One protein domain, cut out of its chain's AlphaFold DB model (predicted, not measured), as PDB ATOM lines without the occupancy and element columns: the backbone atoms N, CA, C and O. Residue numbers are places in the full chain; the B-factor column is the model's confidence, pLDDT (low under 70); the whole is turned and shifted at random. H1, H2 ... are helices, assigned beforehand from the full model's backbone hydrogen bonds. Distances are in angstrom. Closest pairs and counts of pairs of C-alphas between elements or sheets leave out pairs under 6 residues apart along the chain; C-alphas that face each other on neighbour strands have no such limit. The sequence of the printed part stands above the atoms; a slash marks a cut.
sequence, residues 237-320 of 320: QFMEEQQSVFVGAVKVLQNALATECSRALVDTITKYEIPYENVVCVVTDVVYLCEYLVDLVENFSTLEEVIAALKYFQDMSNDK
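Overview. This is residues 237 to 320 of the 320 residues of the protein "Hypothetical protein" of Timema monikensis (UniProt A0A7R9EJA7). Three helices run back and forth as a loose zigzag, each shorter than the one before, joined end to end by two tight links, with H2 near both H1 and H3 but clearly touching neither. H1 makes the long axis, and its first stretch, residues 237 to 249, sticks out free; H2 folds back beside the rest of H1, and H3 turns back again beside H2, apart from H1. The printed part has 84 residues with three named helices, in the order H1, H2, H3, and no named strand, and its class is all helix. The whole is loose, with a radius of gyration of the C-alphas of 16.0 A, and it spans 53 by 24 by 17 A.

Arrangement. H1, residues 237 to 272, is close to but not clearly touching H2, residues 276 to 299, with 2 pairs of C-alphas within 8 A. Their closest C-alphas, those of Ile 269 and Val 279, are 7.5 A apart. They run opposite ways at a shallow tilt of 16 degrees, with their centres 14.0 A apart. H2 is also close to but not clearly touching H3, residues 303 to 318, again with 2 pairs of C-alphas within 8 A. Here the closest C-alphas are those of Val 297 and Val 306, 6.6 A apart. H2 and H3 run opposite ways at a shallow tilt of 26 degrees, and their centres are 16.0 A apart. H1 and H3 are apart. In H1 and H3 every O i to N i+4 pair is within hydrogen-bond range, and in H2 17 of 20 are.

Along the chain. H1 begins at C-alpha 237, at (111.324, 169.877, 79.028), and its 36 residues cover 52.3 A from first to last C-alpha. H2 has 24 residues and covers 34.7 A, from C-alpha 276 at (108.047, 124.220, 101.101) to C-alpha 299. H3 has 16 residues, covers 22.8 A and ends at C-alpha 318, at (126.233, 142.598, 109.093).

Size, cuts and confidence. The two C-alphas farthest apart, those of Gln 237 and Glu 273, are 53.4 A apart. Besides residues 237 to 249, the stretches that stand free are residues 270 to 277, 299 to 304 and 311 to 320. The printed part has no cut, and both links, H1 to H2 and H2 to H3, have 3 residues. Lys 320 is the chain's last residue. The mean pLDDT of the printed part is 74.2, and 13 residues are under 70, among them residues 279 to 282, residues 300 to 301 and Lys 320.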
ATOM      1  N   GLN A 237     111.209 171.044  79.915       72.19
ATOM      2  CA  GLN A 237     111.324 169.877  79.028       72.19
ATOM      3  C   GLN A 237     112.620 169.075  79.232       72.19
ATOM      4  O   GLN A 237     112.620 167.851  79.161       72.19
ATOM      5  N   PHE A 238     113.748 169.749  79.495       80.06
ATOM      6  CA  PHE A 238     115.006 169.052  79.772       80.06
ATOM      7  C   PHE A 238     114.975 168.369  81.143       80.06
ATOM      8  O   PHE A 238     115.565 167.305  81.308       80.06
ATOM      9  N   MET A 239     114.322 168.977  82.138       71.00
ATOM     10  CA  MET A 239     114.164 168.365  83.458       71.00
ATOM     11  C   MET A 239     113.244 167.145  83.398       71.00
ATOM     12  O   MET A 239     113.615 166.113  83.944       71.00
ATOM     13  N   GLU A 240     112.127 167.225  82.674       74.88
ATOM     14  CA  GLU A 240     111.213 166.097  82.447       74.88
ATOM     15  C   GLU A 240     111.914 164.925  81.752       74.88
ATOM     16  O   GLU A 240     111.779 163.777  82.169       74.88
ATOM     17  N   GLU A 241     112.723 165.200  80.726       76.69
ATOM     18  CA  GLU A 241     113.485 164.162  80.032       76.69
ATOM     19  C   GLU A 241     114.503 163.494  80.970       76.69
ATOM     20  O   GLU A 241     114.596 162.269  81.019       76.69
ATOM     21  N   GLN A 242     115.235 164.276  81.772       74.31
ATOM     22  CA  GLN A 242     116.168 163.721  82.760       74.31
ATOM     23  C   GLN A 242     115.454 162.945  83.870       74.31
ATOM     24  O   GLN A 242     115.947 161.901  84.291       74.31
ATOM     25  N   GLN A 243     114.295 163.418  84.325       71.19
ATOM     26  CA  GLN A 243     113.468 162.725  85.307       71.19
ATOM     27  C   GLN A 243     112.959 161.399  84.743       71.19
ATOM     28  O   GLN A 243     113.057 160.378  85.415       71.19
ATOM     29  N   SER A 244     112.500 161.381  83.491       73.75
ATOM     30  CA  SER A 244     112.089 160.162  82.792       73.75
ATOM     31  C   SER A 244     113.241 159.158  82.680       73.75
ATOM     32  O   SER A 244     113.079 157.984  83.014       73.75
ATOM     33  N   VAL A 245     114.441 159.623  82.312       72.50
ATOM     34  CA  VAL A 245     115.650 158.783  82.271       72.50
ATOM     35  C   VAL A 245     116.002 158.245  83.659       72.50
ATOM     36  O   VAL A 245     116.326 157.066  83.789       72.50
ATOM     37  N   PHE A 246     115.914 159.074  84.702       68.88
ATOM     38  CA  PHE A 246     116.189 158.666  86.078       68.88
ATOM     39  C   PHE A 246     115.183 157.623  86.577       68.88
ATOM     40  O   PHE A 246     115.589 156.566  87.052       68.88
ATOM     41  N   VAL A 247     113.883 157.867  86.400       71.62
ATOM     42  CA  VAL A 247     112.817 156.912  86.739       71.62
ATOM     43  C   VAL A 247     113.002 155.605  85.964       71.62
ATOM     44  O   VAL A 247     112.873 154.522  86.532       71.62
ATOM     45  N   GLY A 248     113.367 155.685  84.682       71.69
ATOM     46  CA  GLY A 248     113.716 154.520  83.872       71.69
ATOM     47  C   GLY A 248     114.898 153.738  84.451       71.69
ATOM     48  O   GLY A 248     114.815 152.519  84.594       71.69
ATOM     49  N   ALA A 249     115.974 154.423  84.845       66.88
ATOM     50  CA  ALA A 249     117.147 153.800  85.454       66.88
ATOM     51  C   ALA A 249     116.821 153.136  86.801       66.88
ATOM     52  O   ALA A 249     117.250 152.008  87.045       66.88
ATOM     53  N   VAL A 250     116.017 153.788  87.646       70.00
ATOM     54  CA  VAL A 250     115.533 153.223  88.915       70.00
ATOM     55  C   VAL A 250     114.729 151.948  88.668       70.00
ATOM     56  O   VAL A 250     115.001 150.934  89.304       70.00
ATOM     57  N   LYS A 251     113.816 151.942  87.689       73.44
ATOM     58  CA  LYS A 251     113.048 150.739  87.319       73.44
ATOM     59  C   LYS A 251     113.940 149.602  86.816       73.44
ATOM     60  O   LYS A 251     113.703 148.440  87.136       73.44
ATOM     61  N   VAL A 252     114.979 149.913  86.041       74.56
ATOM     62  CA  VAL A 252     115.957 148.909  85.588       74.56
ATOM     63  C   VAL A 252     116.709 148.309  86.775       74.56
ATOM     64  O   VAL A 252     116.839 147.089  86.851       74.56
ATOM     65  N   LEU A 253     117.157 149.140  87.718       70.00
ATOM     66  CA  LEU A 253     117.826 148.678  88.936       70.00
ATOM     67  C   LEU A 253     116.893 147.851  89.824       70.00
ATOM     68  O   LEU A 253     117.310 146.812  90.325       70.00
ATOM     69  N   GLN A 254     115.632 148.255  89.965       72.75
ATOM     70  CA  GLN A 254     114.611 147.508  90.697       72.75
ATOM     71  C   GLN A 254     114.404 146.114  90.096       72.75
ATOM     72  O   GLN A 254     114.406 145.121  90.820       72.75
ATOM     73  N   ASN A 255     114.292 146.021  88.768       74.00
ATOM     74  CA  ASN A 255     114.160 144.739  88.078       74.00
ATOM     75  C   ASN A 255     115.415 143.873  88.244       74.00
ATOM     76  O   ASN A 255     115.302 142.682  88.530       74.00
ATOM     77  N   ALA A 256     116.606 144.462  88.108       71.69
ATOM     78  CA  ALA A 256     117.864 143.749  88.311       71.69
ATOM     79  C   ALA A 256     117.967 143.201  89.745       71.69
ATOM     80  O   ALA A 256     118.210 142.006  89.927       71.69
ATOM     81  N   LEU A 257     117.672 144.029  90.748       76.25
ATOM     82  CA  LEU A 257     117.675 143.634  92.154       76.25
ATOM     83  C   LEU A 257     116.649 142.528  92.427       76.25
ATOM     84  O   LEU A 257     116.991 141.516  93.029       76.25
ATOM     85  N   ALA A 258     115.420 142.659  91.920       75.56
ATOM     86  CA  ALA A 258     114.392 141.632  92.066       75.56
ATOM     87  C   ALA A 258     114.837 140.286  91.467       75.56
ATOM     88  O   ALA A 258     114.619 139.230  92.072       75.56
ATOM     89  N   THR A 259     115.504 140.304  90.305       77.12
ATOM     90  CA  THR A 259     116.036 139.080  89.687       77.12
ATOM     91  C   THR A 259     117.185 138.466  90.483       77.12
ATOM     92  O   THR A 259     117.228 137.246  90.645       77.12
ATOM     93  N   GLU A 260     118.091 139.284  91.021       77.38
ATOM     94  CA  GLU A 260     119.234 138.813  91.803       77.38
ATOM     95  C   GLU A 260     118.795 138.268  93.168       77.38
ATOM     96  O   GLU A 260     119.201 137.169  93.547       77.38
ATOM     97  N   CYS A 261     117.872 138.954  93.850       74.06
ATOM     98  CA  CYS A 261     117.244 138.478  95.081       74.06
ATOM     99  C   CYS A 261     116.501 137.155  94.861       74.06
ATOM    100  O   CYS A 261     116.680 136.217  95.639       74.06
ATOM    101  N   SER A 262     115.721 137.042  93.781       75.12
ATOM    102  CA  SER A 262     115.022 135.794  93.442       75.12
ATOM    103  C   SER A 262     116.003 134.643  93.224       75.12
ATOM    104  O   SER A 262     115.785 133.534  93.710       75.12
ATOM    105  N   ARG A 263     117.115 134.906  92.529       80.25
ATOM    106  CA  ARG A 263     118.160 133.911  92.283       80.25
ATOM    107  C   ARG A 263     118.843 133.470  93.574       80.25
ATOM    108  O   ARG A 263     118.938 132.271  93.820       80.25
ATOM    109  N   ALA A 264     119.274 134.418  94.404       76.31
ATOM    110  CA  ALA A 264     119.912 134.129  95.684       76.31
ATOM    111  C   ALA A 264     118.995 133.302  96.596       76.31
ATOM    112  O   ALA A 264     119.447 132.338  97.213       76.31
ATOM    113  N   LEU A 265     117.698 133.627  96.618       75.19
ATOM    114  CA  LEU A 265     116.692 132.915  97.399       75.19
ATOM    115  C   LEU A 265     116.533 131.461  96.927       75.19
ATOM    116  O   LEU A 265     116.597 130.545  97.751       75.19
ATOM    117  N   VAL A 266     116.423 131.228  95.613       80.88
ATOM    118  CA  VAL A 266     116.381 129.874  95.026       80.88
ATOM    119  C   VAL A 266     117.652 129.082  95.347       80.88
ATOM    120  O   VAL A 266     117.555 127.914  95.736       80.88
ATOM    121  N   ASP A 267     118.828 129.707  95.255       82.88
ATOM    122  CA  ASP A 267     120.111 129.077  95.583       82.88
ATOM    123  C   ASP A 267     120.185 128.691  97.072       82.88
ATOM    124  O   ASP A 267     120.642 127.601  97.415       82.88
ATOM    125  N   THR A 268     119.676 129.526  97.988       76.00
ATOM    126  CA  THR A 268     119.585 129.157  99.413       76.00
ATOM    127  C   THR A 268     118.578 128.044  99.681       76.00
ATOM    128  O   THR A 268     118.888 127.127 100.442       76.00
ATOM    129  N   ILE A 269     117.398 128.076  99.055       77.81
ATOM    130  CA  ILE A 269     116.380 127.029  99.234       77.81
ATOM    131  C   ILE A 269     116.924 125.681  98.769       77.81
ATOM    132  O   ILE A 269     116.791 124.687  99.482       77.81
ATOM    133  N   THR A 270     117.574 125.654  97.603       84.56
ATOM    134  CA  THR A 270     118.187 124.435  97.060       84.56
ATOM    135  C   THR A 270     119.373 123.963  97.895       84.56
ATOM    136  O   THR A 270     119.500 122.765  98.128       84.56
ATOM    137  N   LYS A 271     120.209 124.874  98.408       88.50
ATOM    138  CA  LYS A 271     121.359 124.523  99.255       88.50
ATOM    139  C   LYS A 271     120.963 123.900 100.597       88.50
ATOM    140  O   LYS A 271     121.687 123.036 101.086       88.50
ATOM    141  N   TYR A 272     119.874 124.362 101.208       86.12
ATOM    142  CA  TYR A 272     119.469 123.940 102.556       86.12
ATOM    143  C   TYR A 272     118.280 122.971 102.581       86.12
ATOM    144  O   TYR A 272     117.819 122.640 103.669       86.12
ATOM    145  N   GLU A 273     117.788 122.523 101.418       89.50
ATOM    146  CA  GLU A 273     116.624 121.627 101.288       89.50
ATOM    147  C   GLU A 273     115.430 122.083 102.149       89.50
ATOM    148  O   GLU A 273     114.783 121.295 102.842       89.50
ATOM    149  N   ILE A 274     115.158 123.393 102.144       78.38
ATOM    150  CA  ILE A 274     114.138 123.981 103.016       78.38
ATOM    151  C   ILE A 274     112.761 123.423 102.611       78.38
ATOM    152  O   ILE A 274     112.385 123.537 101.440       78.38
ATOM    153  N   PRO A 275     111.978 122.845 103.543       81.19
ATOM    154  CA  PRO A 275     110.644 122.353 103.233       81.19
ATOM    155  C   PRO A 275     109.741 123.505 102.779       81.19
ATOM    156  O   PRO A 275     109.783 124.603 103.338       81.19
ATOM    157  N   TYR A 276     108.900 123.233 101.780       70.12
ATOM    158  CA  TYR A 276     108.047 124.220 101.101       70.12
ATOM    159  C   TYR A 276     107.206 125.092 102.048       70.12
ATOM    160  O   TYR A 276     106.949 126.253 101.747       70.12
ATOM    161  N   GLU A 277     106.817 124.565 103.209       75.00
ATOM    162  CA  GLU A 277     106.024 125.271 104.224       75.00
ATOM    163  C   GLU A 277     106.769 126.475 104.831       75.00
ATOM    164  O   GLU A 277     106.159 127.505 105.109       75.00
ATOM    165  N   ASN A 278     108.099 126.398 104.952       70.75
ATOM    166  CA  ASN A 278     108.930 127.482 105.485       70.75
ATOM    167  C   ASN A 278     109.384 128.472 104.402       70.75
ATOM    168  O   ASN A 278     109.747 129.605 104.710       70.75
ATOM    169  N   VAL A 279     109.341 128.062 103.131       68.00
ATOM    170  CA  VAL A 279     109.684 128.918 101.985       68.00
ATOM    171  C   VAL A 279     108.686 130.068 101.847       68.00
ATOM    172  O   VAL A 279     109.088 131.190 101.556       68.00
ATOM    173  N   VAL A 280     107.402 129.818 102.119       69.00
ATOM    174  CA  VAL A 280     106.341 130.832 102.009       69.00
ATOM    175  C   VAL A 280     106.599 132.025 102.935       69.00
ATOM    176  O   VAL A 280     106.455 133.157 102.493       69.00
ATOM    177  N   CYS A 281     107.054 131.785 104.171       65.31
ATOM    178  CA  CYS A 281     107.325 132.857 105.138       65.31
ATOM    179  C   CYS A 281     108.518 133.735 104.724       65.31
ATOM    180  O   CYS A 281     108.474 134.955 104.846       65.31
ATOM    181  N   VAL A 282     109.581 133.126 104.188       67.00
ATOM    182  CA  VAL A 282     110.765 133.875 103.733       67.00
ATOM    183  C   VAL A 282     110.433 134.718 102.502       67.00
ATOM    184  O   VAL A 282     110.884 135.853 102.386       67.00
ATOM    185  N   VAL A 283     109.618 134.184 101.590       70.06
ATOM    186  CA  VAL A 283     109.198 134.911 100.385       70.06
ATOM    187  C   VAL A 283     108.322 136.110 100.746       70.06
ATOM    188  O   VAL A 283     108.527 137.179 100.180       70.06
ATOM    189  N   THR A 284     107.404 135.982 101.711       75.12
ATOM    190  CA  THR A 284     106.576 137.117 102.146       75.12
ATOM    191  C   THR A 284     107.408 138.244 102.751       75.12
ATOM    192  O   THR A 284     107.202 139.394 102.382       75.12
ATOM    193  N   ASP A 285     108.395 137.937 103.596       72.88
ATOM    194  CA  ASP A 285     109.236 138.967 104.224       72.88
ATOM    195  C   ASP A 285     110.095 139.722 103.196       72.88
ATOM    196  O   ASP A 285     110.271 140.936 103.295       72.88
ATOM    197  N   VAL A 286     110.597 139.022 102.170       68.94
ATOM    198  CA  VAL A 286     111.357 139.641 101.071       68.94
ATOM    199  C   VAL A 286     110.456 140.514 100.197       68.94
ATOM    200  O   VAL A 286     110.869 141.602  99.806       68.94
ATOM    201  N   VAL A 287     109.227 140.076  99.909       73.50
ATOM    202  CA  VAL A 287     108.256 140.883  99.153       73.50
ATOM    203  C   VAL A 287     107.899 142.154  99.921       73.50
ATOM    204  O   VAL A 287     107.980 143.232  99.339       73.50
ATOM    205  N   TYR A 288     107.630 142.061 101.227       78.06
ATOM    206  CA  TYR A 288     107.382 143.233 102.071       78.06
ATOM    207  C   TYR A 288     108.572 144.194 102.111       78.06
ATOM    208  O   TYR A 288     108.384 145.407 102.087       78.06
ATOM    209  N   LEU A 289     109.803 143.675 102.146       73.31
ATOM    210  CA  LEU A 289     111.001 144.511 102.095       73.31
ATOM    211  C   LEU A 289     111.125 145.235 100.745       73.31
ATOM    212  O   LEU A 289     111.474 146.412 100.708       73.31
ATOM    213  N   CYS A 290     110.825 144.548  99.641       68.56
ATOM    214  CA  CYS A 290     110.827 145.138  98.304       68.56
ATOM    215  C   CYS A 290     109.742 146.211  98.152       68.56
ATOM    216  O   CYS A 290     110.048 147.288  97.653       68.56
ATOM    217  N   GLU A 291     108.511 145.948  98.598       77.75
ATOM    218  CA  GLU A 291     107.421 146.935  98.600       77.75
ATOM    219  C   GLU A 291     107.782 148.147  99.464       77.75
ATOM    220  O   GLU A 291     107.685 149.279  99.002       77.75
ATOM    221  N   TYR A 292     108.335 147.922 100.660       76.81
ATOM    222  CA  TYR A 292     108.801 149.000 101.530       76.81
ATOM    223  C   TYR A 292     109.890 149.854 100.873       76.81
ATOM    224  O   TYR A 292     109.857 151.072 100.992       76.81
ATOM    225  N   LEU A 293     110.854 149.247 100.171       67.81
ATOM    226  CA  LEU A 293     111.897 149.987  99.452       67.81
ATOM    227  C   LEU A 293     111.344 150.768  98.254       67.81
ATOM    228  O   LEU A 293     111.880 151.828  97.937       67.81
ATOM    229  N   VAL A 294     110.292 150.277  97.600       72.81
ATOM    230  CA  VAL A 294     109.600 151.004  96.525       72.81
ATOM    231  C   VAL A 294     108.869 152.210  97.095       72.81
ATOM    232  O   VAL A 294     109.121 153.325  96.643       72.81
ATOM    233  N   ASP A 295     108.084 152.017  98.156       76.56
ATOM    234  CA  ASP A 295     107.437 153.110  98.884       76.56
ATOM    235  C   ASP A 295     108.473 154.113  99.411       76.56
ATOM    236  O   ASP A 295     108.223 155.318  99.439       76.56
ATOM    237  N   LEU A 296     109.662 153.641  99.799       70.31
ATOM    238  CA  LEU A 296     110.773 154.489 100.219       70.31
ATOM    239  C   LEU A 296     111.318 155.343  99.062       70.31
ATOM    240  O   LEU A 296     111.712 156.484  99.252       70.31
ATOM    241  N   VAL A 297     111.377 154.816  97.845       67.38
ATOM    242  CA  VAL A 297     111.859 155.584  96.688       67.38
ATOM    243  C   VAL A 297     110.791 156.554  96.182       67.38
ATOM    244  O   VAL A 297     111.131 157.638  95.715       67.38
ATOM    245  N   GLU A 298     109.514 156.188  96.289       72.88
ATOM    246  CA  GLU A 298     108.397 157.024  95.843       72.88
ATOM    247  C   GLU A 298     108.072 158.160  96.822       72.88
ATOM    248  O   GLU A 298     107.758 159.267  96.386       72.88
ATOM    249  N   ASN A 299     108.182 157.922  98.135       71.62
ATOM    250  CA  ASN A 299     107.781 158.903  99.150       71.62
ATOM    251  C   ASN A 299     108.917 159.803  99.649       71.62
ATOM    252  O   ASN A 299     108.646 160.873 100.202       71.62
ATOM    253  N   PHE A 300     110.182 159.404  99.500       64.38
ATOM    254  CA  PHE A 300     111.282 160.232  99.985       64.38
ATOM    255  C   PHE A 300     111.653 161.312  98.977       64.38
ATOM    256  O   PHE A 300     111.895 161.067  97.796       64.38
ATOM    257  N   SER A 301     111.723 162.544  99.474       57.59
ATOM    258  CA  SER A 301     111.970 163.725  98.647       57.59
ATOM    259  C   SER A 301     113.440 163.851  98.238       57.59
ATOM    260  O   SER A 301     113.761 164.621  97.330       57.59
ATOM    261  N   THR A 302     114.350 163.132  98.911       72.81
ATOM    262  CA  THR A 302     115.793 163.258  98.694       72.81
ATOM    263  C   THR A 302     116.518 161.910  98.622       72.81
ATOM    264  O   THR A 302     116.267 160.979  99.382       72.81
ATOM    265  N   LEU A 303     117.498 161.826  97.717       70.25
ATOM    266  CA  LEU A 303     118.364 160.653  97.534       70.25
ATOM    267  C   LEU A 303     119.154 160.291  98.810       70.25
ATOM    268  O   LEU A 303     119.503 159.131  99.015       70.25
ATOM    269  N   GLU A 304     119.438 161.274  99.669       76.50
ATOM    270  CA  GLU A 304     120.185 161.076 100.917       76.50
ATOM    271  C   GLU A 304     119.431 160.185 101.910       76.50
ATOM    272  O   GLU A 304     120.047 159.343 102.565       76.50
ATOM    273  N   GLU A 305     118.105 160.309 101.979       75.12
ATOM    274  CA  GLU A 305     117.268 159.511 102.879       75.12
ATOM    275  C   GLU A 305     117.180 158.050 102.420       75.12
ATOM    276  O   GLU A 305     117.317 157.132 103.231       75.12
ATOM    277  N   VAL A 306     117.076 157.826 101.105       71.50
ATOM    278  CA  VAL A 306     117.121 156.481 100.507       71.50
ATOM    279  C   VAL A 306     118.472 155.811 100.784       71.50
ATOM    280  O   VAL A 306     118.523 154.654 101.203       71.50
ATOM    281  N   ILE A 307     119.581 156.541 100.615       75.69
ATOM    282  CA  ILE A 307     120.928 156.030 100.915       75.69
ATOM    283  C   ILE A 307     121.074 155.697 102.409       75.69
ATOM    284  O   ILE A 307     121.656 154.665 102.751       75.69
ATOM    285  N   ALA A 308     120.550 156.541 103.302       78.38
ATOM    286  CA  ALA A 308     120.603 156.304 104.743       78.38
ATOM    287  C   ALA A 308     119.826 155.041 105.150       78.38
ATOM    288  O   ALA A 308     120.334 154.241 105.938       78.38
ATOM    289  N   ALA A 309     118.641 154.821 104.574       74.25
ATOM    290  CA  ALA A 309     117.848 153.620 104.819       74.25
ATOM    291  C   ALA A 309     118.538 152.351 104.300       74.25
ATOM    292  O   ALA A 309     118.641 151.365 105.028       74.25
ATOM    293  N   LEU A 310     119.082 152.379 103.076       74.62
ATOM    294  CA  LEU A 310     119.844 151.251 102.525       74.62
ATOM    295  C   LEU A 310     121.048 150.898 103.404       74.62
ATOM    296  O   LEU A 310     121.310 149.722 103.661       74.62
ATOM    297  N   LYS A 311     121.749 151.912 103.918       79.44
ATOM    298  CA  LYS A 311     122.875 151.717 104.832       79.44
ATOM    299  C   LYS A 311     122.441 151.100 106.164       79.44
ATOM    300  O   LYS A 311     123.110 150.195 106.648       79.44
ATOM    301  N   TYR A 312     121.305 151.527 106.716       82.94
ATOM    302  CA  TYR A 312     120.731 150.926 107.921       82.94
ATOM    303  C   TYR A 312     120.433 149.431 107.733       82.94
ATOM    304  O   TYR A 312     120.816 148.620 108.574       82.94
ATOM    305  N   PHE A 313     119.821 149.044 106.608       73.62
ATOM    306  CA  PHE A 313     119.576 147.631 106.299       73.62
ATOM    307  C   PHE A 313     120.873 146.834 106.132       73.62
ATOM    308  O   PHE A 313     120.961 145.695 106.593       73.62
ATOM    309  N   GLN A 314     121.888 147.434 105.507       76.25
ATOM    310  CA  GLN A 314     123.200 146.816 105.354       76.25
ATOM    311  C   GLN A 314     123.882 146.579 106.711       76.25
ATOM    312  O   GLN A 314     124.393 145.486 106.946       76.25
ATOM    313  N   ASP A 315     123.846 147.558 107.619       86.19
ATOM    314  CA  ASP A 315     124.404 147.432 108.970       86.19
ATOM    315  C   ASP A 315     123.658 146.352 109.777       86.19
ATOM    316  O   ASP A 315     124.287 145.476 110.368       86.19
ATOM    317  N   MET A 316     122.323 146.315 109.693       74.56
ATOM    318  CA  MET A 316     121.494 145.260 110.295       74.56
ATOM    319  C   MET A 316     121.810 143.853 109.764       74.56
ATOM    320  O   MET A 316     121.671 142.871 110.495       74.56
ATOM    321  N   SER A 317     122.187 143.737 108.488       72.50
ATOM    322  CA  SER A 317     122.577 142.458 107.891       72.50
ATOM    323  C   SER A 317     123.957 141.992 108.352       72.50
ATOM    324  O   SER A 317     124.193 140.788 108.369       72.50
ATOM    325  N   ASN A 318     124.863 142.914 108.681       80.19
ATOM    326  CA  ASN A 318     126.233 142.598 109.093       80.19
ATOM    327  C   ASN A 318     126.345 142.223 110.581       80.19
ATOM    328  O   ASN A 318     127.327 141.598 110.972       80.19
ATOM    329  N   ASP A 319     125.350 142.587 111.393       81.75
ATOM    330  CA  ASP A 319     125.281 142.264 112.828       81.75
ATOM    331  C   ASP A 319     124.762 140.837 113.129       81.75
ATOM    332  O   ASP A 319     124.598 140.472 114.297       81.75
ATOM    333  N   LYS A 320     124.504 140.014 112.101       51.12
ATOM    334  CA  LYS A 320     124.088 138.603 112.226       51.12
ATOM    335  C   LYS A 320     125.203 137.637 111.840       51.12
ATOM    336  O   LYS A 320     125.342 136.619 112.556       51.12
TER     337      LYS A 320